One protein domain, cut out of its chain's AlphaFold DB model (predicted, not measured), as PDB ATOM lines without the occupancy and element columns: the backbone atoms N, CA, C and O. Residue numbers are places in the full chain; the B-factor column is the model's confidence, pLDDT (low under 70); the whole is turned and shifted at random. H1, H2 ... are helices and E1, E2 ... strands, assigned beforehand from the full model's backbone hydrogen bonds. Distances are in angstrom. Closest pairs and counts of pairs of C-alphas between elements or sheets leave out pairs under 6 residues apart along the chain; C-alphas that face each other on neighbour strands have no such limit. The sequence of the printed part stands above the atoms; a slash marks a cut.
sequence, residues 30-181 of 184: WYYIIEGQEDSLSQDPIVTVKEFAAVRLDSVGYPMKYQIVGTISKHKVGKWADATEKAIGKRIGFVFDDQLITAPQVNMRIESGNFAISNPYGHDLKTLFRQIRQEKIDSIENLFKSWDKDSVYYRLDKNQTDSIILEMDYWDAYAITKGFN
ATOM      1  N   TRP A  30     209.618 197.593 319.324       98.31
ATOM      2  CA  TRP A  30     210.114 196.259 319.632       98.31
ATOM      3  C   TRP A  30     210.395 195.479 318.350       98.31
ATOM      4  O   TRP A  30     209.547 195.411 317.462       98.31
ATOM      5  N   TYR A  31     211.549 194.828 318.288       97.69
ATOM      6  CA  TYR A  31     212.044 194.056 317.151       97.69
ATOM      7  C   TYR A  31     212.467 192.657 317.595       97.69
ATOM      8  O   TYR A  31     212.834 192.434 318.753       97.69
ATOM      9  N   TYR A  32     212.466 191.707 316.661       96.62
ATOM     10  CA  TYR A  32     213.181 190.456 316.889       96.62
ATOM     11  C   TYR A  32     214.684 190.708 316.795       96.62
ATOM     12  O   TYR A  32     215.132 191.456 315.926       96.62
ATOM     13  N   ILE A  33     215.456 190.034 317.645       93.81
ATOM     14  CA  ILE A  33     216.905 189.924 317.476       93.81
ATOM     15  C   ILE A  33     217.184 188.649 316.677       93.81
ATOM     16  O   ILE A  33     216.672 187.575 316.999       93.81
ATOM     17  N   ILE A  34     217.969 188.777 315.612       87.25
ATOM     18  CA  ILE A  34     218.365 187.677 314.738       87.25
ATOM     19  C   ILE A  34     219.512 186.929 315.420       87.25
ATOM     20  O   ILE A  34     220.580 187.477 315.672       87.25
ATOM     21  N   GLU A  35     219.281 185.662 315.750       73.94
ATOM     22  CA  GLU A  35     220.288 184.827 316.405       73.94
ATOM     23  C   GLU A  35     221.473 184.539 315.478       73.94
ATOM     24  O   GLU A  35     221.304 184.292 314.286       73.94
ATOM     25  N   GLY A  36     222.682 184.528 316.044       69.62
ATOM     26  CA  GLY A  36     223.908 184.201 315.311       69.62
ATOM     27  C   GLY A  36     224.539 185.367 314.546       69.62
ATOM     28  O   GLY A  36     225.624 185.194 313.997       69.62
ATOM     29  N   GLN A  37     223.920 186.550 314.549       66.69
ATOM     30  CA  GLN A  37     224.555 187.795 314.125       66.69
ATOM     31  C   GLN A  37     224.429 188.826 315.246       66.69
ATOM     32  O   GLN A  37     223.330 189.142 315.700       66.69
ATOM     33  N   GLU A  38     225.571 189.310 315.728       60.31
ATOM     34  CA  GLU A  38     225.602 190.340 316.764       60.31
ATOM     35  C   GLU A  38     224.877 191.596 316.256       60.31
ATOM     36  O   GLU A  38     224.980 191.949 315.079       60.31
ATOM     37  N   ASP A  39     224.051 192.190 317.118       62.16
ATOM     38  CA  ASP A  39     223.272 193.410 316.861       62.16
ATOM     39  C   ASP A  39     222.345 193.395 315.633       62.16
ATOM     40  O   ASP A  39     221.855 194.431 315.184       62.16
ATOM     41  N   SER A  40     222.026 192.211 315.106       85.81
ATOM     42  CA  SER A  40     221.131 192.090 313.958       85.81
ATOM     43  C   SER A  40     219.671 192.079 314.390       85.81
ATOM     44  O   SER A  40     219.222 191.229 315.157       85.81
ATOM     45  N   LEU A  41     218.912 193.043 313.877       92.12
ATOM     46  CA  LEU A  41     217.490 193.230 314.148       92.12
ATOM     47  C   LEU A  41     216.661 192.808 312.937       92.12
ATOM     48  O   LEU A  41     217.101 192.954 311.793       92.12
ATOM     49  N   SER A  42     215.429 192.346 313.168       93.56
ATOM     50  CA  SER A  42     214.469 192.178 312.075       93.56
ATOM     51  C   SER A  42     214.283 193.484 311.297       93.56
ATOM     52  O   SER A  42     214.425 194.582 311.836       93.56
ATOM     53  N   GLN A  43     213.968 193.371 310.006       90.44
ATOM     54  CA  GLN A  43     213.662 194.539 309.180       90.44
ATOM     55  C   GLN A  43     212.403 195.251 309.691       90.44
ATOM     56  O   GLN A  43     212.428 196.461 309.898       90.44
ATOM     57  N   ASP A  44     211.336 194.487 309.933       94.00
ATOM     58  CA  ASP A  44     210.067 195.017 310.423       94.00
ATOM     59  C   ASP A  44     209.966 194.922 311.956       94.00
ATOM     60  O   ASP A  44     210.426 193.929 312.545       94.00
ATOM     61  N   PRO A  45     209.321 195.905 312.611       97.06
ATOM     62  CA  PRO A  45     209.026 195.842 314.033       97.06
ATOM     63  C   PRO A  45     207.916 194.828 314.350       97.06
ATOM     64  O   PRO A  45     206.936 194.643 313.613       97.06
ATOM     65  N   ILE A  46     208.020 194.224 315.533       98.38
ATOM     66  CA  ILE A  46     206.924 193.505 316.189       98.38
ATOM     67  C   ILE A  46     205.783 194.494 316.451       98.38
ATOM     68  O   ILE A  46     204.661 194.284 315.988       98.38
ATOM     69  N   VAL A  47     206.086 195.595 317.133       98.31
ATOM     70  CA  VAL A  47     205.185 196.719 317.430       98.31
ATOM     71  C   VAL A  47     206.024 197.989 317.575       98.31
ATOM     72  O   VAL A  47     207.191 197.905 317.948       98.31
ATOM     73  N   THR A  48     205.441 199.150 317.304       98.31
ATOM     74  CA  THR A  48     206.093 200.463 317.424       98.31
ATOM     75  C   THR A  48     205.513 201.259 318.590       98.31
ATOM     76  O   THR A  48     204.526 200.841 319.201       98.31
ATOM     77  N   VAL A  49     206.090 202.423 318.902       97.94
ATOM     78  CA  VAL A  49     205.552 203.349 319.920       97.94
ATOM     79  C   VAL A  49     204.089 203.725 319.637       97.94
ATOM     80  O   VAL A  49     203.299 203.883 320.566       97.94
ATOM     81  N   LYS A  50     203.684 203.770 318.361       95.75
ATOM     82  CA  LYS A  50     202.292 203.974 317.925       95.75
ATOM     83  C   LYS A  50     201.319 202.957 318.527       95.75
ATOM     84  O   LYS A  50     200.167 203.281 318.801       95.75
ATOM     85  N   GLU A  51     201.778 201.725 318.732       97.56
ATOM     86  CA  GLU A  51     200.990 200.643 319.316       97.56
ATOM     87  C   GLU A  51     200.993 200.630 320.849       97.56
ATOM     88  O   GLU A  51     200.363 199.752 321.440       97.56
ATOM     89  N   PHE A  52     201.658 201.575 321.518       97.69
ATOM     90  CA  PHE A  52     201.596 201.682 322.972       97.69
ATOM     91  C   PHE A  52     200.281 202.349 323.387       97.69
ATOM     92  O   PHE A  52     200.024 203.512 323.064       97.69
ATOM     93  N   ALA A  53     199.437 201.609 324.107       95.62
ATOM     94  CA  ALA A  53     198.173 202.110 324.640       95.62
ATOM     95  C   ALA A  53     198.412 203.015 325.849       95.62
ATOM     96  O   ALA A  53     197.978 204.159 325.837       95.62
ATOM     97  N   ALA A  54     199.168 202.533 326.835       94.06
ATOM     98  CA  ALA A  54     199.585 203.307 327.998       94.06
ATOM     99  C   ALA A  54     201.093 203.163 328.222       94.06
ATOM    100  O   ALA A  54     201.663 202.096 327.983       94.06
ATOM    101  N   VAL A  55     201.738 204.226 328.710       95.69
ATOM    102  CA  VAL A  55     203.165 204.239 329.064       95.69
ATOM    103  C   VAL A  55     203.359 205.049 330.341       95.69
ATOM    104  O   VAL A  55     202.905 206.187 330.436       95.69
ATOM    105  N   ARG A  56     204.081 204.494 331.316       95.06
ATOM    106  CA  ARG A  56     204.413 205.166 332.577       95.06
ATOM    107  C   ARG A  56     205.868 204.926 332.967       95.06
ATOM    108  O   ARG A  56     206.433 203.870 332.686       95.06
ATOM    109  N   LEU A  57     206.450 205.901 333.656       94.75
ATOM    110  CA  LEU A  57     207.721 205.731 334.344       94.75
ATOM    111  C   LEU A  57     207.446 205.160 335.734       94.75
ATOM    112  O   LEU A  57     206.684 205.735 336.507       94.75
ATOM    113  N   ASP A  58     208.076 204.039 336.036       93.00
ATOM    114  CA  ASP A  58     207.959 203.317 337.293       93.00
ATOM    115  C   ASP A  58     209.338 203.241 337.968       93.00
ATOM    116  O   ASP A  58     210.376 203.444 337.326       93.00
ATOM    117  N   SER A  59     209.367 202.976 339.271       88.25
ATOM    118  CA  SER A  59     210.606 202.854 340.043       88.25
ATOM    119  C   SER A  59     210.598 201.600 340.903       88.25
ATOM    120  O   SER A  59     209.659 201.369 341.661       88.25
ATOM    121  N   VAL A  60     211.670 200.818 340.824       78.75
ATOM    122  CA  VAL A  60     211.789 199.510 341.465       78.75
ATOM    123  C   VAL A  60     213.040 199.451 342.344       78.75
ATOM    124  O   VAL A  60     214.133 199.832 341.923       78.75
ATOM    125  N   GLY A  61     212.878 198.898 343.550       72.12
ATOM    126  CA  GLY A  61     213.966 198.443 344.422       72.12
ATOM    127  C   GLY A  61     214.788 199.526 345.138       72.12
ATOM    128  O   GLY A  61     214.473 200.714 345.106       72.12
ATOM    129  N   TYR A  62     215.856 199.067 345.804       63.06
ATOM    130  CA  TYR A  62     216.883 199.883 346.463       63.06
ATOM    131  C   TYR A  62     218.291 199.397 346.041       63.06
ATOM    132  O   TYR A  62     218.557 198.200 346.165       63.06
ATOM    133  N   PRO A  63     219.201 200.270 345.555       75.50
ATOM    134  CA  PRO A  63     218.965 201.676 345.218       75.50
ATOM    135  C   PRO A  63     217.916 201.817 344.103       75.50
ATOM    136  O   PRO A  63     217.728 200.897 343.310       75.50
ATOM    137  N   MET A  64     217.220 202.957 344.075       78.31
ATOM    138  CA  MET A  64     216.080 203.186 343.181       78.31
ATOM    139  C   MET A  64     216.489 203.072 341.708       78.31
ATOM    140  O   MET A  64     217.320 203.845 341.228       78.31
ATOM    141  N   LYS A  65     215.884 202.124 340.985       85.38
ATOM    142  CA  LYS A  65     216.055 201.951 339.537       85.38
ATOM    143  C   LYS A  65     214.766 202.318 338.823       85.38
ATOM    144  O   LYS A  65     213.691 201.913 339.250       85.38
ATOM    145  N   TYR A  66     214.868 203.069 337.737       90.06
ATOM    146  CA  TYR A  66     213.713 203.379 336.901       90.06
ATOM    147  C   TYR A  66     213.458 202.257 335.892       90.06
ATOM    148  O   TYR A  66     214.387 201.568 335.469       90.06
ATOM    149  N   GLN A  67     212.201 202.098 335.497       93.62
ATOM    150  CA  GLN A  67     211.782 201.300 334.350       93.62
ATOM    151  C   GLN A  67     210.626 202.022 333.654       93.62
ATOM    152  O   GLN A  67     209.822 202.684 334.308       93.62
ATOM    153  N   ILE A  68     210.527 201.906 332.338       96.25
ATOM    154  CA  ILE A  68     209.339 202.357 331.611       96.25
ATOM    155  C   ILE A  68     208.459 201.132 331.437       96.25
ATOM    156  O   ILE A  68     208.922 200.124 330.916       96.25
ATOM    157  N   VAL A  69     207.208 201.189 331.868       96.81
ATOM    158  CA  VAL A  69     206.257 200.095 331.641       96.81
ATOM    159  C   VAL A  69     205.089 200.590 330.823       96.81
ATOM    160  O   VAL A  69     204.720 201.764 330.893       96.81
ATOM    161  N   GLY A  70     204.498 199.691 330.058       96.69
ATOM    162  CA  GLY A  70     203.359 200.029 329.232       96.69
ATOM    163  C   GLY A  70     202.561 198.816 328.810       96.69
ATOM    164  O   GLY A  70     202.850 197.682 329.203       96.69
ATOM    165  N   THR A  71     201.538 199.090 328.016       97.75
ATOM    166  CA  THR A  71     200.630 198.090 327.463       97.75
ATOM    167  C   THR A  71     200.516 198.264 325.957       97.75
ATOM    168  O   THR A  71     200.499 199.383 325.443       97.75
ATOM    169  N   ILE A  72     200.457 197.152 325.232       98.38
ATOM    170  CA  ILE A  72     200.171 197.150 323.798       98.38
ATOM    171  C   ILE A  72     198.672 197.369 323.575       98.38
ATOM    172  O   ILE A  72     197.836 196.820 324.291       98.38
ATOM    173  N   SER A  73     198.344 198.152 322.549       97.94
ATOM    174  CA  SER A  73     196.993 198.346 322.025       97.94
ATOM    175  C   SER A  73     196.215 197.037 321.929       97.94
ATOM    176  O   SER A  73     196.711 196.044 321.390       97.94
ATOM    177  N   LYS A  74     194.941 197.059 322.341       96.81
ATOM    178  CA  LYS A  74     194.009 195.927 322.175       96.81
ATOM    179  C   LYS A  74     193.917 195.452 320.717       96.81
ATOM    180  O   LYS A  74     193.678 194.278 320.465       96.81
ATOM    181  N   HIS A  75     194.167 196.344 319.755       97.50
ATOM    182  CA  HIS A  75     194.149 196.045 318.319       97.50
ATOM    183  C   HIS A  75     195.384 195.270 317.845       97.50
ATOM    184  O   HIS A  75     195.397 194.737 316.735       97.50
ATOM    185  N   LYS A  76     196.446 195.228 318.658       97.94
ATOM    186  CA  LYS A  76     197.745 194.619 318.328       97.94
ATOM    187  C   LYS A  76     198.254 193.654 319.399       97.94
ATOM    188  O   LYS A  76     199.287 193.023 319.188       97.94
ATOM    189  N   VAL A  77     197.514 193.468 320.494       98.12
ATOM    190  CA  VAL A  77     197.880 192.561 321.592       98.12
ATOM    191  C   VAL A  77     198.041 191.112 321.124       98.12
ATOM    192  O   VAL A  77     198.974 190.445 321.550       98.12
ATOM    193  N   GLY A  78     197.222 190.653 320.170       98.50
ATOM    194  CA  GLY A  78     197.390 189.332 319.550       98.50
ATOM    195  C   GLY A  78     198.724 189.201 318.808       98.50
ATOM    196  O   GLY A  78     199.474 188.265 319.055       98.50
ATOM    197  N   LYS A  79     199.092 190.208 317.993       98.31
ATOM    198  CA  LYS A  79     200.397 190.253 317.301       98.31
ATOM    199  C   LYS A  79     201.559 190.210 318.300       98.31
ATOM    200  O   LYS A  79     202.556 189.541 318.046       98.31
ATOM    201  N   TRP A  80     201.436 190.919 319.423       98.56
ATOM    202  CA  TRP A  80     202.424 190.895 320.503       98.56
ATOM    203  C   TRP A  80     202.524 189.520 321.177       98.56
ATOM    204  O   TRP A  80     203.625 188.995 321.350       98.56
ATOM    205  N   ALA A  81     201.388 188.911 321.520       98.75
ATOM    206  CA  ALA A  81     201.344 187.589 322.132       98.75
ATOM    207  C   ALA A  81     201.990 186.535 321.219       98.75
ATOM    208  O   ALA A  81     202.892 185.821 321.648       98.75
ATOM    209  N   ASP A  82     201.620 186.499 319.940       98.75
ATOM    210  CA  ASP A  82     202.179 185.545 318.975       98.75
ATOM    211  C   ASP A  82     203.683 185.776 318.755       98.75
ATOM    212  O   ASP A  82     204.465 184.832 318.631       98.75
ATOM    213  N   ALA A  83     204.121 187.040 318.752       98.38
ATOM    214  CA  ALA A  83     205.532 187.364 318.604       98.38
ATOM    215  C   ALA A  83     206.375 186.955 319.817       98.38
ATOM    216  O   ALA A  83     207.479 186.433 319.657       98.38
ATOM    217  N   THR A  84     205.857 187.164 321.027       98.50
ATOM    218  CA  THR A  84     206.532 186.741 322.263       98.50
ATOM    219  C   THR A  84     206.555 185.221 322.396       98.50
ATOM    220  O   THR A  84     207.585 184.668 322.765       98.50
ATOM    221  N   GLU A  85     205.488 184.523 322.002       98.62
ATOM    222  CA  GLU A  85     205.474 183.057 321.926       98.62
ATOM    223  C   GLU A  85     206.550 182.520 320.975       98.62
ATOM    224  O   GLU A  85     207.346 181.657 321.344       98.62
ATOM    225  N   LYS A  86     206.644 183.090 319.769       97.75
ATOM    226  CA  LYS A  86     207.675 182.720 318.791       97.75
ATOM    227  C   LYS A  86     209.100 182.985 319.294       97.75
ATOM    228  O   LYS A  86     210.041 182.323 318.855       97.75
ATOM    229  N   ALA A  87     209.269 183.968 320.176       96.88
ATOM    230  CA  ALA A  87     210.558 184.372 320.720       96.88
ATOM    231  C   ALA A  87     210.934 183.667 322.034       96.88
ATOM    232  O   ALA A  87     211.961 184.023 322.605       96.88
ATOM    233  N   ILE A  88     210.164 182.686 322.527       97.75
ATOM    234  CA  ILE A  88     210.499 181.970 323.770       97.75
ATOM    235  C   ILE A  88     211.919 181.379 323.691       97.75
ATOM    236  O   ILE A  88     212.279 180.699 322.732       97.75
ATOM    237  N   GLY A  89     212.728 181.658 324.715       96.12
ATOM    238  CA  GLY A  89     214.144 181.282 324.796       96.12
ATOM    239  C   GLY A  89     215.095 182.223 324.046       96.12
ATOM    240  O   GLY A  89     216.307 182.084 324.182       96.12
ATOM    241  N   LYS A  90     214.566 183.198 323.299       94.44
ATOM    242  CA  LYS A  90     215.313 184.173 322.491       94.44
ATOM    243  C   LYS A  90     215.191 185.573 323.076       94.44
ATOM    244  O   LYS A  90     214.400 185.816 323.987       94.44
ATOM    245  N   ARG A  91     215.956 186.526 322.537       93.81
ATOM    246  CA  ARG A  91     215.845 187.947 322.901       93.81
ATOM    247  C   ARG A  91     214.963 188.716 321.917       93.81
ATOM    248  O   ARG A  91     214.988 188.453 320.716       93.81
ATOM    249  N   ILE A  92     214.242 189.707 322.427       96.38
ATOM    250  CA  ILE A  92     213.612 190.771 321.630       96.38
ATOM    251  C   ILE A  92     214.215 192.106 322.046       96.38
ATOM    252  O   ILE A  92     214.560 192.276 323.210       96.38
ATOM    253  N   GLY A  93     214.377 193.033 321.106       95.31
ATOM    254  CA  GLY A  93     215.035 194.316 321.340       95.31
ATOM    255  C   GLY A  93     214.051 195.475 321.302       95.31
ATOM    256  O   GLY A  93     213.264 195.550 320.364       95.31
ATOM    257  N   PHE A  94     214.101 196.387 322.272       97.19
ATOM    258  CA  PHE A  94     213.474 197.702 322.120       97.19
ATOM    259  C   PHE A  94     214.497 198.672 321.538       97.19
ATOM    260  O   PHE A  94     215.582 198.843 322.101       97.19
ATOM    261  N   VAL A  95     214.142 199.287 320.418       95.31
ATOM    262  CA  VAL A  95     214.982 200.203 319.650       95.31
ATOM    263  C   VAL A  95     214.357 201.587 319.691       95.31
ATOM    264  O   VAL A  95     213.150 201.726 319.479       95.31
ATOM    265  N   PHE A  96     215.180 202.594 319.963       95.69
ATOM    266  CA  PHE A  96     214.781 203.994 319.953       95.69
ATOM    267  C   PHE A  96     215.891 204.849 319.342       95.69
ATOM    268  O   PHE A  96     217.046 204.700 319.738       95.69
ATOM    269  N   ASP A  97     215.553 205.714 318.387       94.31
ATOM    270  CA  ASP A  97     216.496 206.537 317.616       94.31
ATOM    271  C   ASP A  97     217.666 205.707 317.057       94.31
ATOM    272  O   ASP A  97     218.838 206.039 317.227       94.31
ATOM    273  N   ASP A  98     217.328 204.571 316.434       91.94
ATOM    274  CA  ASP A  98     218.269 203.584 315.881       91.94
ATOM    275  C   ASP A  98     219.224 202.937 316.910       91.94
ATOM    276  O   ASP A  98     220.119 202.176 316.545       91.94
ATOM    277  N   GLN A  99     219.015 203.164 318.212       91.12
ATOM    278  CA  GLN A  99     219.795 202.558 319.291       91.12
ATOM    279  C   GLN A  99     219.037 201.415 319.965       91.12
ATOM    280  O   GLN A  99     217.873 201.553 320.343       91.12
ATOM    281  N   LEU A 100     219.717 200.286 320.186       91.94
ATOM    282  CA  LEU A 100     219.193 199.192 321.001       91.94
ATOM    283  C   LEU A 100     219.232 199.582 322.487       91.94
ATOM    284  O   LEU A 100     220.293 199.613 323.103       91.94
ATOM    285  N   ILE A 101     218.065 199.836 323.071       93.81
ATOM    286  CA  ILE A 101     217.930 200.286 324.464       93.81
ATOM    287  C   ILE A 101     217.958 199.112 325.444       93.81
ATOM    288  O   ILE A 101     218.543 199.192 326.525       93.81
ATOM    289  N   THR A 102     217.274 198.018 325.107       93.50
ATOM    290  CA  THR A 102     217.233 196.803 325.929       93.50
ATOM    291  C   THR A 102     216.934 195.586 325.071       93.50
ATOM    292  O   THR A 102     216.270 195.698 324.043       93.50
ATOM    293  N   ALA A 103     217.413 194.423 325.506       94.12
ATOM    294  CA  ALA A 103     217.272 193.153 324.802       94.12
ATOM    295  C   ALA A 103     216.904 192.005 325.765       94.12
ATOM    296  O   ALA A 103     217.714 191.096 325.971       94.12
ATOM    297  N   PRO A 104     215.735 192.045 326.432       94.19
ATOM    298  CA  PRO A 104     215.334 190.989 327.355       94.19
ATOM    299  C   PRO A 104     215.157 189.641 326.646       94.19
ATOM    300  O   PRO A 104     214.702 189.572 325.503       94.19
ATOM    301  N   GLN A 105     215.464 188.559 327.363       94.75
ATOM    302  CA  GLN A 105     215.059 187.216 326.960       94.75
ATOM    303  C   GLN A 105     213.562 187.027 327.219       94.75
ATOM    304  O   GLN A 105     213.059 187.360 328.296       94.75
ATOM    305  N   VAL A 106     212.856 186.458 326.247       97.00
ATOM    306  CA  VAL A 106     211.448 186.102 326.374       97.00
ATOM    307  C   VAL A 106     211.341 184.705 326.971       97.00
ATOM    308  O   VAL A 106     211.875 183.739 326.433       97.00
ATOM    309  N   ASN A 107     210.646 184.596 328.100       97.94
ATOM    310  CA  ASN A 107     210.520 183.332 328.835       97.94
ATOM    311  C   ASN A 107     209.155 182.663 328.650       97.94
ATOM    312  O   ASN A 107     209.004 181.482 328.938       97.94
ATOM    313  N   MET A 108     208.158 183.418 328.192       98.06
ATOM    314  CA  MET A 108     206.804 182.932 327.964       98.06
ATOM    315  C   MET A 108     206.076 183.836 326.973       98.06
ATOM    316  O   MET A 108     206.456 184.993 326.780       98.06
ATOM    317  N   ARG A 109     204.988 183.316 326.407       98.44
ATOM    318  CA  ARG A 109     203.987 184.110 325.695       98.44
ATOM    319  C   ARG A 109     203.391 185.168 326.627       98.44
ATOM    320  O   ARG A 109     203.022 184.855 327.756       98.44
ATOM    321  N   ILE A 110     203.273 186.408 326.153       98.25
ATOM    322  CA  ILE A 110     202.735 187.532 326.934       98.25
ATOM    323  C   ILE A 110     201.387 187.960 326.355       98.25
ATOM    324  O   ILE A 110     201.302 188.843 325.504       98.25
ATOM    325  N   GLU A 111     200.313 187.346 326.842       98.25
ATOM    326  CA  GLU A 111     198.953 187.605 326.345       98.25
ATOM    327  C   GLU A 111     198.381 188.953 326.800       98.25
ATOM    328  O   GLU A 111     197.511 189.513 326.141       98.25
ATOM    329  N   SER A 112     198.881 189.502 327.910       97.44
ATOM    330  CA  SER A 112     198.370 190.751 328.488       97.44
ATOM    331  C   SER A 112     198.740 192.003 327.694       97.44
ATOM    332  O   SER A 112     198.187 193.068 327.951       97.44
ATOM    333  N   GLY A 113     199.715 191.914 326.784       97.56
ATOM    334  CA  GLY A 113     200.296 193.090 326.134       97.56
ATOM    335  C   GLY A 113     201.181 193.935 327.049       97.56
ATOM    336  O   GLY A 113     201.652 194.982 326.619       97.56
ATOM    337  N   ASN A 114     201.418 193.526 328.298       97.88
ATOM    338  CA  ASN A 114     202.289 194.273 329.197       97.88
ATOM    339  C   ASN A 114     203.744 194.166 328.737       97.88
ATOM    340  O   ASN A 114     204.220 193.083 328.392       97.88
ATOM    341  N   PHE A 115     204.477 195.270 328.812       97.56
ATOM    342  CA  PHE A 115     205.915 195.289 328.572       97.56
ATOM    343  C   PHE A 115     206.631 196.184 329.584       97.56
ATOM    344  O   PHE A 115     206.033 197.058 330.219       97.56
ATOM    345  N   ALA A 116     207.939 195.970 329.706       96.00
ATOM    346  CA  ALA A 116     208.834 196.813 330.478       96.00
ATOM    347  C   ALA A 116     210.118 197.075 329.682       96.00
ATOM    348  O   ALA A 116     210.691 196.163 329.087       96.00
ATOM    349  N   ILE A 117     210.576 198.321 329.702       95.88
ATOM    350  CA  ILE A 117     211.850 198.781 329.164       95.88
ATOM    351  C   ILE A 117     212.702 199.166 330.370       95.88
ATOM    352  O   ILE A 117     212.473 200.176 331.043       95.88
ATOM    353  N   SER A 118     213.662 198.304 330.672       90.38
ATOM    354  CA  SER A 118     214.706 198.557 331.655       90.38
ATOM    355  C   SER A 118     215.954 199.089 330.959       90.38
ATOM    356  O   SER A 118     216.077 199.026 329.738       90.38
ATOM    357  N   ASN A 119     216.892 199.601 331.747       81.81
ATOM    358  CA  ASN A 119     218.141 200.135 331.236       81.81
ATOM    359  C   ASN A 119     219.344 199.345 331.771       81.81
ATOM    360  O   ASN A 119     219.907 199.705 332.808       81.81
ATOM    361  N   PRO A 120     219.745 198.267 331.083       72.94
ATOM    362  CA  PRO A 120     220.991 197.581 331.398       72.94
ATOM    363  C   PRO A 120     222.242 198.349 330.924       72.94
ATOM    364  O   PRO A 120     223.331 198.033 331.396       72.94
ATOM    365  N   TYR A 121     222.112 199.352 330.043       75.62
ATOM    366  CA  TYR A 121     223.242 199.979 329.332       75.62
ATOM    367  C   TYR A 121     223.543 201.441 329.721       75.62
ATOM    368  O   TYR A 121     224.371 202.091 329.094       75.62
ATOM    369  N   GLY A 122     222.915 201.980 330.770       79.62
ATOM    370  CA  GLY A 122     223.202 203.331 331.279       79.62
ATOM    371  C   GLY A 122     222.418 204.490 330.640       79.62
ATOM    372  O   GLY A 122     222.631 205.631 331.030       79.62
ATOM    373  N   HIS A 123     221.447 204.226 329.760       82.56
ATOM    374  CA  HIS A 123     220.517 205.226 329.211       82.56
ATOM    375  C   HIS A 123     219.708 205.994 330.278       82.56
ATOM    376  O   HIS A 123     219.201 205.431 331.252       82.56
ATOM    377  N   ASP A 124     219.483 207.290 330.068       91.25
ATOM    378  CA  ASP A 124     218.573 208.059 330.918       91.25
ATOM    379  C   ASP A 124     217.106 207.707 330.609       91.25
ATOM    380  O   ASP A 124     216.483 208.261 329.701       91.25
ATOM    381  N   LEU A 125     216.533 206.803 331.408       93.00
ATOM    382  CA  LEU A 125     215.141 206.370 331.258       93.00
ATOM    383  C   LEU A 125     214.116 207.485 331.473       93.00
ATOM    384  O   LEU A 125     213.009 207.379 330.951       93.00
ATOM    385  N   LYS A 126     214.442 208.556 332.208       93.56
ATOM    386  CA  LYS A 126     213.524 209.697 332.343       93.56
ATOM    387  C   LYS A 126     213.437 210.467 331.035       93.56
ATOM    388  O   LYS A 126     212.346 210.864 330.628       93.56
ATOM    389  N   THR A 127     214.580 210.669 330.388       95.31
ATOM    390  CA  THR A 127     214.648 211.329 329.084       95.31
ATOM    391  C   THR A 127     213.995 210.467 328.009       95.31
ATOM    392  O   THR A 127     213.085 210.956 327.340       95.31
ATOM    393  N   LEU A 128     214.323 209.171 327.943       96.31
ATOM    394  CA  LEU A 128     213.684 208.235 327.012       96.31
ATOM    395  C   LEU A 128     212.159 208.202 327.189       96.31
ATOM    396  O   LEU A 128     211.412 208.274 326.219       96.31
ATOM    397  N   PHE A 129     211.674 208.158 328.434       96.56
ATOM    398  CA  PHE A 129     210.240 208.206 328.725       96.56
ATOM    399  C   PHE A 129     209.566 209.463 328.167       96.56
ATOM    400  O   PHE A 129     208.481 209.380 327.591       96.56
ATOM    401  N   ARG A 130     210.199 210.633 328.316       96.44
ATOM    402  CA  ARG A 130     209.682 211.889 327.755       96.44
ATOM    403  C   ARG A 130     209.640 211.852 326.228       96.44
ATOM    404  O   ARG A 130     208.660 212.325 325.662       96.44
ATOM    405  N   GLN A 131     210.657 211.284 325.584       97.38
ATOM    406  CA  GLN A 131     210.718 211.170 324.124       97.38
ATOM    407  C   GLN A 131     209.643 210.217 323.582       97.38
ATOM    408  O   GLN A 131     208.899 210.607 322.690       97.38
ATOM    409  N   ILE A 132     209.464 209.038 324.189       97.50
ATOM    410  CA  ILE A 132     208.390 208.090 323.825       97.50
ATOM    411  C   ILE A 132     207.009 208.744 323.961       97.50
ATOM    412  O   ILE A 132     206.149 208.587 323.094       97.50
ATOM    413  N   ARG A 133     206.777 209.498 325.047       96.38
ATOM    414  CA  ARG A 133     205.517 210.234 325.234       96.38
ATOM    415  C   ARG A 133     205.293 211.268 324.140       96.38
ATOM    416  O   ARG A 133     204.177 211.362 323.639       96.38
ATOM    417  N   GLN A 134     206.332 212.021 323.785       96.50
ATOM    418  CA  GLN A 134     206.235 213.027 322.735       96.50
ATOM    419  C   GLN A 134     205.935 212.382 321.379       96.50
ATOM    420  O   GLN A 134     205.006 212.810 320.711       96.50
ATOM    421  N   GLU A 135     206.618 211.293 321.022       97.69
ATOM    422  CA  GLU A 135     206.357 210.564 319.774       97.69
ATOM    423  C   GLU A 135     204.917 210.032 319.700       97.69
ATOM    424  O   GLU A 135     204.273 210.098 318.647       97.69
ATOM    425  N   LYS A 136     204.374 209.537 320.822       95.75
ATOM    426  CA  LYS A 136     202.964 209.129 320.901       95.75
ATOM    427  C   LYS A 136     202.022 210.316 320.680       95.75
ATOM    428  O   LYS A 136     201.052 210.172 319.933       95.75
ATOM    429  N   ILE A 137     202.304 211.466 321.301       94.31
ATOM    430  CA  ILE A 137     201.521 212.696 321.116       94.31
ATOM    431  C   ILE A 137     201.544 213.121 319.648       94.31
ATOM    432  O   ILE A 137     200.487 213.210 319.026       94.31
ATOM    433  N   ASP A 138     202.735 213.260 319.071       95.25
ATOM    434  CA  ASP A 138     202.936 213.691 317.685       95.25
ATOM    435  C   ASP A 138     202.234 212.748 316.695       95.25
ATOM    436  O   ASP A 138     201.620 213.185 315.717       95.25
ATOM    437  N   SER A 139     202.266 211.437 316.965       94.94
ATOM    438  CA  SER A 139     201.597 210.424 316.142       94.94
ATOM    439  C   SER A 139     200.082 210.615 316.091       94.94
ATOM    440  O   SER A 139     199.485 210.457 315.022       94.94
ATOM    441  N   ILE A 140     199.458 210.946 317.224       92.88
ATOM    442  CA  ILE A 140     198.012 211.175 317.312       92.88
ATOM    443  C   ILE A 140     197.661 212.564 316.769       92.88
ATOM    444  O   ILE A 140     196.746 212.675 315.958       92.88
ATOM    445  N   GLU A 141     198.409 213.614 317.110       90.94
ATOM    446  CA  GLU A 141     198.186 214.959 316.559       90.94
ATOM    447  C   GLU A 141     198.266 214.971 315.026       90.94
ATOM    448  O   GLU A 141     197.440 215.595 314.357       90.94
ATOM    449  N   ASN A 142     199.196 214.213 314.438       92.50
ATOM    450  CA  ASN A 142     199.317 214.090 312.989       92.50
ATOM    451  C   ASN A 142     198.097 213.412 312.330       92.50
ATOM    452  O   ASN A 142     197.838 213.675 311.153       92.50
ATOM    453  N   LEU A 143     197.327 212.584 313.052       90.94
ATOM    454  CA  LEU A 143     196.041 212.066 312.562       90.94
ATOM    455  C   LEU A 143     194.989 213.176 312.467       90.94
ATOM    456  O   LEU A 143     194.233 213.234 311.499       90.94
ATOM    457  N   PHE A 144     194.970 214.073 313.452       86.44
ATOM    458  CA  PHE A 144     193.996 215.159 313.564       86.44
ATOM    459  C   PHE A 144     194.446 216.465 312.898       86.44
ATOM    460  O   PHE A 144     193.711 217.444 312.923       86.44
ATOM    461  N   LYS A 145     195.613 216.510 312.248       86.62
ATOM    462  CA  LYS A 145     196.172 217.750 311.673       86.62
ATOM    463  C   LYS A 145     195.264 218.482 310.681       86.62
ATOM    464  O   LYS A 145     195.446 219.675 310.467       86.62
ATOM    465  N   SER A 146     194.351 217.762 310.027       79.25
ATOM    466  CA  SER A 146     193.411 218.315 309.047       79.25
ATOM    467  C   SER A 146     192.048 218.666 309.643       79.25
ATOM    468  O   SER A 146     191.174 219.110 308.905       79.25
ATOM    469  N   TRP A 147     191.829 218.409 310.934       75.88
ATOM    470  CA  TRP A 147     190.584 218.749 311.610       75.88
ATOM    471  C   TRP A 147     190.514 220.243 311.915       75.88
ATOM    472  O   TRP A 147     191.533 220.917 312.076       75.88
ATOM    473  N   ASP A 148     189.285 220.748 312.008       73.75
ATOM    474  CA  ASP A 148     189.036 222.138 312.364       73.75
ATOM    475  C   ASP A 148     189.524 222.437 313.793       73.75
ATOM    476  O   ASP A 148     189.213 221.721 314.759       73.75
ATOM    477  N   LYS A 149     190.278 223.535 313.903       69.69
ATOM    478  CA  LYS A 149     190.852 224.044 315.147       69.69
ATOM    479  C   LYS A 149     189.802 224.604 316.110       69.69
ATOM    480  O   LYS A 149     190.138 224.870 317.254       69.69
ATOM    481  N   ASP A 150     188.540 224.707 315.695       63.62
ATOM    482  CA  ASP A 150     187.442 225.186 316.547       63.62
ATOM    483  C   ASP A 150     186.735 224.073 317.362       63.62
ATOM    484  O   ASP A 150     185.809 224.333 318.151       63.62
ATOM    485  N   SER A 151     187.183 222.816 317.224       68.19
ATOM    486  CA  SER A 151     186.675 221.674 318.000       68.19
ATOM    487  C   SER A 151     187.030 221.757 319.498       68.19
ATOM    488  O   SER A 151     187.998 222.403 319.899       68.19
ATOM    489  N   VAL A 152     186.240 221.095 320.360       69.62
ATOM    490  CA  VAL A 152     186.423 221.090 321.836       69.62
ATOM    491  C   VAL A 152     187.851 220.710 322.244       69.62
ATOM    492  O   VAL A 152     188.368 221.230 323.228       69.62
ATOM    493  N   TYR A 153     188.500 219.865 321.446       64.56
ATOM    494  CA  TYR A 153     189.887 219.445 321.602       64.56
ATOM    495  C   TYR A 153     190.881 220.615 321.702       64.56
ATOM    496  O   TYR A 153     191.778 220.590 322.537       64.56
ATOM    497  N   TYR A 154     190.692 221.678 320.919       69.50
ATOM    498  CA  TYR A 154     191.597 222.834 320.896       69.50
ATOM    499  C   TYR A 154     191.249 223.917 321.928       69.50
ATOM    500  O   TYR A 154     191.931 224.937 322.001       69.50
ATOM    501  N   ARG A 155     190.194 223.717 322.732       77.50
ATOM    502  CA  ARG A 155     189.805 224.640 323.818       77.50
ATOM    503  C   ARG A 155     190.451 224.293 325.159       77.50
ATOM    504  O   ARG A 155     190.373 225.094 326.086       77.50
ATOM    505  N   LEU A 156     191.031 223.101 325.270       80.19
ATOM    506  CA  LEU A 156     191.745 222.635 326.453       80.19
ATOM    507  C   LEU A 156     193.165 223.210 326.484       80.19
ATOM    508  O   LEU A 156     193.746 223.517 325.441       80.19
ATOM    509  N   ASP A 157     193.741 223.348 327.679       87.12
ATOM    510  CA  ASP A 157     195.157 223.696 327.785       87.12
ATOM    511  C   ASP A 157     196.053 222.516 327.365       87.12
ATOM    512  O   ASP A 157     195.632 221.357 327.349       87.12
ATOM    513  N   LYS A 158     197.319 222.803 327.035       85.44
ATOM    514  CA  LYS A 158     198.247 221.790 326.514       85.44
ATOM    515  C   LYS A 158     198.405 220.585 327.448       85.44
ATOM    516  O   LYS A 158     198.476 219.465 326.960       85.44
ATOM    517  N   ASN A 159     198.426 220.776 328.768       86.56
ATOM    518  CA  ASN A 159     198.599 219.658 329.697       86.56
ATOM    519  C   ASN A 159     197.366 218.749 329.710       86.56
ATOM    520  O   ASN A 159     197.502 217.526 329.778       86.56
ATOM    521  N   GLN A 160     196.169 219.339 329.645       86.94
ATOM    522  CA  GLN A 160     194.917 218.592 329.530       86.94
ATOM    523  C   GLN A 160     194.868 217.803 328.219       86.94
ATOM    524  O   GLN A 160     194.596 216.601 328.239       86.94
ATOM    525  N   THR A 161     195.197 218.450 327.102       86.31
ATOM    526  CA  THR A 161     195.236 217.825 325.777       86.31
ATOM    527  C   THR A 161     196.262 216.693 325.715       86.31
ATOM    528  O   THR A 161     195.893 215.567 325.387       86.31
ATOM    529  N   ASP A 162     197.509 216.933 326.131       89.94
ATOM    530  CA  ASP A 162     198.567 215.916 326.157       89.94
ATOM    531  C   ASP A 162     198.159 214.713 327.033       89.94
ATOM    532  O   ASP A 162     198.414 213.566 326.671       89.94
ATOM    533  N   SER A 163     197.484 214.947 328.166       88.12
ATOM    534  CA  SER A 163     196.995 213.869 329.043       88.12
ATOM    535  C   SER A 163     195.922 213.012 328.367       88.12
ATOM    536  O   SER A 163     195.977 211.790 328.455       88.12
ATOM    537  N   ILE A 164     194.976 213.631 327.652       87.94
ATOM    538  CA  ILE A 164     193.943 212.905 326.895       87.94
ATOM    539  C   ILE A 164     194.575 212.089 325.763       87.94
ATOM    540  O   ILE A 164     194.221 210.927 325.574       87.94
ATOM    541  N   ILE A 165     195.522 212.671 325.024       90.06
ATOM    542  CA  ILE A 165     196.207 211.993 323.917       90.06
ATOM    543  C   ILE A 165     196.988 210.771 324.410       90.06
ATOM    544  O   ILE A 165     196.988 209.723 323.766       90.06
ATOM    545  N   LEU A 166     197.666 210.886 325.551       91.06
ATOM    546  CA  LEU A 166     198.479 209.798 326.090       91.06
ATOM    547  C   LEU A 166     197.659 208.588 326.538       91.06
ATOM    548  O   LEU A 166     198.177 207.477 326.475       91.06
ATOM    549  N   GLU A 167     196.403 208.791 326.932       90.88
ATOM    550  CA  GLU A 167     195.453 207.715 327.245       90.88
ATOM    551  C   GLU A 167     194.734 207.177 325.993       90.88
ATOM    552  O   GLU A 167     194.081 206.133 326.034       90.88
ATOM    553  N   MET A 168     194.833 207.876 324.859       92.19
ATOM    554  CA  MET A 168     194.140 207.510 323.629       92.19
ATOM    555  C   MET A 168     194.889 206.406 322.869       92.19
ATOM    556  O   MET A 168     196.092 206.488 322.600       92.19
ATOM    557  N   ASP A 169     194.161 205.362 322.472       95.50
ATOM    558  CA  ASP A 169     194.673 204.336 321.566       95.50
ATOM    559  C   ASP A 169     194.748 204.888 320.134       95.50
ATOM    560  O   ASP A 169     193.786 205.473 319.629       95.50
ATOM    561  N   TYR A 170     195.886 204.694 319.462       95.75
ATOM    562  CA  TYR A 170     196.103 205.218 318.113       95.75
ATOM    563  C   TYR A 170     195.072 204.703 317.100       95.75
ATOM    564  O   TYR A 170     194.648 205.449 316.220       95.75
ATOM    565  N   TRP A 171     194.661 203.439 317.192       94.25
ATOM    566  CA  TRP A 171     193.723 202.854 316.235       94.25
ATOM    567  C   TRP A 171     192.292 203.323 316.487       94.25
ATOM    568  O   TRP A 171     191.548 203.527 315.527       94.25
ATOM    569  N   ASP A 172     191.931 203.575 317.748       94.12
ATOM    570  CA  ASP A 172     190.662 204.226 318.089       94.12
ATOM    571  C   ASP A 172     190.656 205.679 317.559       94.12
ATOM    572  O   ASP A 172     189.702 206.095 316.898       94.12
ATOM    573  N   ALA A 173     191.760 206.420 317.733       92.12
ATOM    574  CA  ALA A 173     191.950 207.758 317.160       92.12
ATOM    575  C   ALA A 173     191.859 207.753 315.624       92.12
ATOM    576  O   ALA A 173     191.153 208.559 315.016       92.12
ATOM    577  N   TYR A 174     192.537 206.809 314.975       92.44
ATOM    578  CA  TYR A 174     192.510 206.649 313.527       92.44
ATOM    579  C   TYR A 174     191.090 206.370 313.022       92.44
ATOM    580  O   TYR A 174     190.647 207.007 312.063       92.44
ATOM    581  N   ALA A 175     190.347 205.483 313.687       91.12
ATOM    582  CA  ALA A 175     188.962 205.181 313.338       91.12
ATOM    583  C   ALA A 175     188.063 206.425 313.418       91.12
ATOM    584  O   ALA A 175     187.281 206.661 312.496       91.12
ATOM    585  N   ILE A 176     188.235 207.265 314.446       88.06
ATOM    586  CA  ILE A 176     187.562 208.567 314.560       88.06
ATOM    587  C   ILE A 176     187.852 209.415 313.312       88.06
ATOM    588  O   ILE A 176     186.925 209.838 312.623       88.06
ATOM    589  N   THR A 177     189.123 209.592 312.937       84.94
ATOM    590  CA  THR A 177     189.463 210.412 311.756       84.94
ATOM    591  C   THR A 177     188.885 209.887 310.442       84.94
ATOM    592  O   THR A 177     188.683 210.665 309.510       84.94
ATOM    593  N   LYS A 178     188.595 208.586 310.335       82.94
ATOM    594  CA  LYS A 178     187.949 208.000 309.153       82.94
ATOM    595  C   LYS A 178     186.429 208.100 309.200       82.94
ATOM    596  O   LYS A 178     185.838 208.413 308.173       82.94
ATOM    597  N   GLY A 179     185.812 207.902 310.365       70.44
ATOM    598  CA  GLY A 179     184.362 207.990 310.546       70.44
ATOM    599  C   GLY A 179     183.789 209.384 310.269       70.44
ATOM    600  O   GLY A 179     182.702 209.490 309.713       70.44
ATOM    601  N   PHE A 180     184.542 210.446 310.569       56.56
ATOM    602  CA  PHE A 180     184.132 211.832 310.291       56.56
ATOM    603  C   PHE A 180     184.428 212.309 308.853       56.56
ATOM    604  O   PHE A 180     183.937 213.358 308.451       56.56
ATOM    605  N   ASN A 181     185.185 211.545 308.056       52.53
ATOM    606  CA  ASN A 181     185.501 211.874 306.657       52.53
ATOM    607  C   ASN A 181     184.500 211.282 305.640       52.53
ATOM    608  O   ASN A 181     184.724 211.388 304.439       52.53
TER     609      ASN A 181
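AT A GLANCE: This is residues 30 to 181 of the 184 residues of an uncharacterized protein of Coprobacter secundus subsp. similis (UniProt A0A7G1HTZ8). Two lobes are joined by one long helix, H2: a strand-rich body of two small three-stranded sheets with H1 grazing both, and a looser helical lobe in which H4 and H5 pack on the far half of H2 while the short H3 lies out beyond, close to H4 alone. H2 begins over E2 and E3 of the twisted sheet E2 E3 E6 and runs on past it, where H4 crosses it and H5 packs on its last turns. The printed part has 152 residues, with five named helices and six named strands in the order E1 E2 E3 H1 E4 E5 E6 H2 H3 H4 H5. The sheets run E2 - E3 - E6 and E1 - E4 - E5, both antiparallel, and the class is mixed, helices and strands. The whole is compact, with a radius of gyration of the C-alphas of 16.9 A and spans of 54 by 36 by 26 A.

IN THESE COORDINATES: In the larger sheet, E2 is residues 52 to 60, 21.2 A long, and bends by 51 degrees at residue 57. E3 is residues 65 to 72, 22.9 A long, and E6 is residues 114 to 117, 10.6 A long. The other sheet has E1, residues 30 to 32, 7.1 A, beginning at C-alpha 30 at (210.114, 196.259, 319.632), then E4, residues 92 to 96, 13.4 A, and E5, residues 99 to 102, 9.2 A. H1 is residues 77 to 86, 14.2 A. H2, the longest helix, is residues 125 to 144, 28.9 A, from (215.141, 206.370, 331.258) to (193.996, 215.159, 313.564). H3 is residues 152 to 155, 5.3 A; H4 is residues 158 to 167, 14.4 A; H5 is residues 170 to 181, 17.0 A, ending at C-alpha 181 at (185.501, 211.874, 306.657).

HOW THE PARTS SIT: The sheet E2 E3 E6 is only just strongly twisted, its C-alphas lying up to 4.3 A off the best plane. E2 and E3 are a hairpin, antiparallel at 159 degrees, with N 56 and O 69 2.8 A apart, within hydrogen-bond range. E3 and E6 are antiparallel at 144 degrees, with N 117 and O 68 2.7 A apart. H2 is on one face of this sheet, making two layers, a helix over a sheet. Its height over the sheet is 10.5 A, over E2 and E3, and it runs along the strands, at 15 degrees to E2 on the local plane; the closest C-alphas of E2 and H2 are those of Leu 57 and Phe 129, 6.6 A. H2 touches H4 with residues 133 to 140 alone, about perpendicular at 89 degrees, the closest C-alphas being those of Ile 137 and Ile 165, 6.0 A. With residues 139 to 144 alone it touches H5, the same way at a shallow tilt of 16 degrees, closest at the C-alphas of Ile 140 and Tyr 170, 6.3 A. H3 and H4 are close but not clearly touching, the closest C-alphas being those of Tyr 153 and Thr 161, 7.0 A. H4 only grazes the sheet E2 E3 E6, with residues 166 to 167. In the second sheet the pairing is staggered: E4 pairs with E1 over residues 92 to 94, with N 31 and O 93 2.8 A apart, and with E5 over residues 94 to 96, with N 101 and O 94 2.8 A apart. E4 and E5 are a hairpin. The closest C-alphas of E5 and E6 are those of Thr 102 and Ile 117, 6.6 A. H1 only grazes both sheets and is apart from H2. Every O i to N i+4 pair is within hydrogen-bond range in H1 and H4, 15 of 16 in H2 and 7 of 8 in H5; H3 is too short for such a pair.

THE WHOLE: The two C-alphas farthest apart, those of Gly 36 and Asp 150, are 54.9 A apart. The printed part has no cut. The links E1 to E2, 19 residues, and E5 to E6, 11 residues, are long. The mean pLDDT of the printed part is 89.9; residues 36 to 39, 62, 149 to 154 and 180 to 181 are under 70.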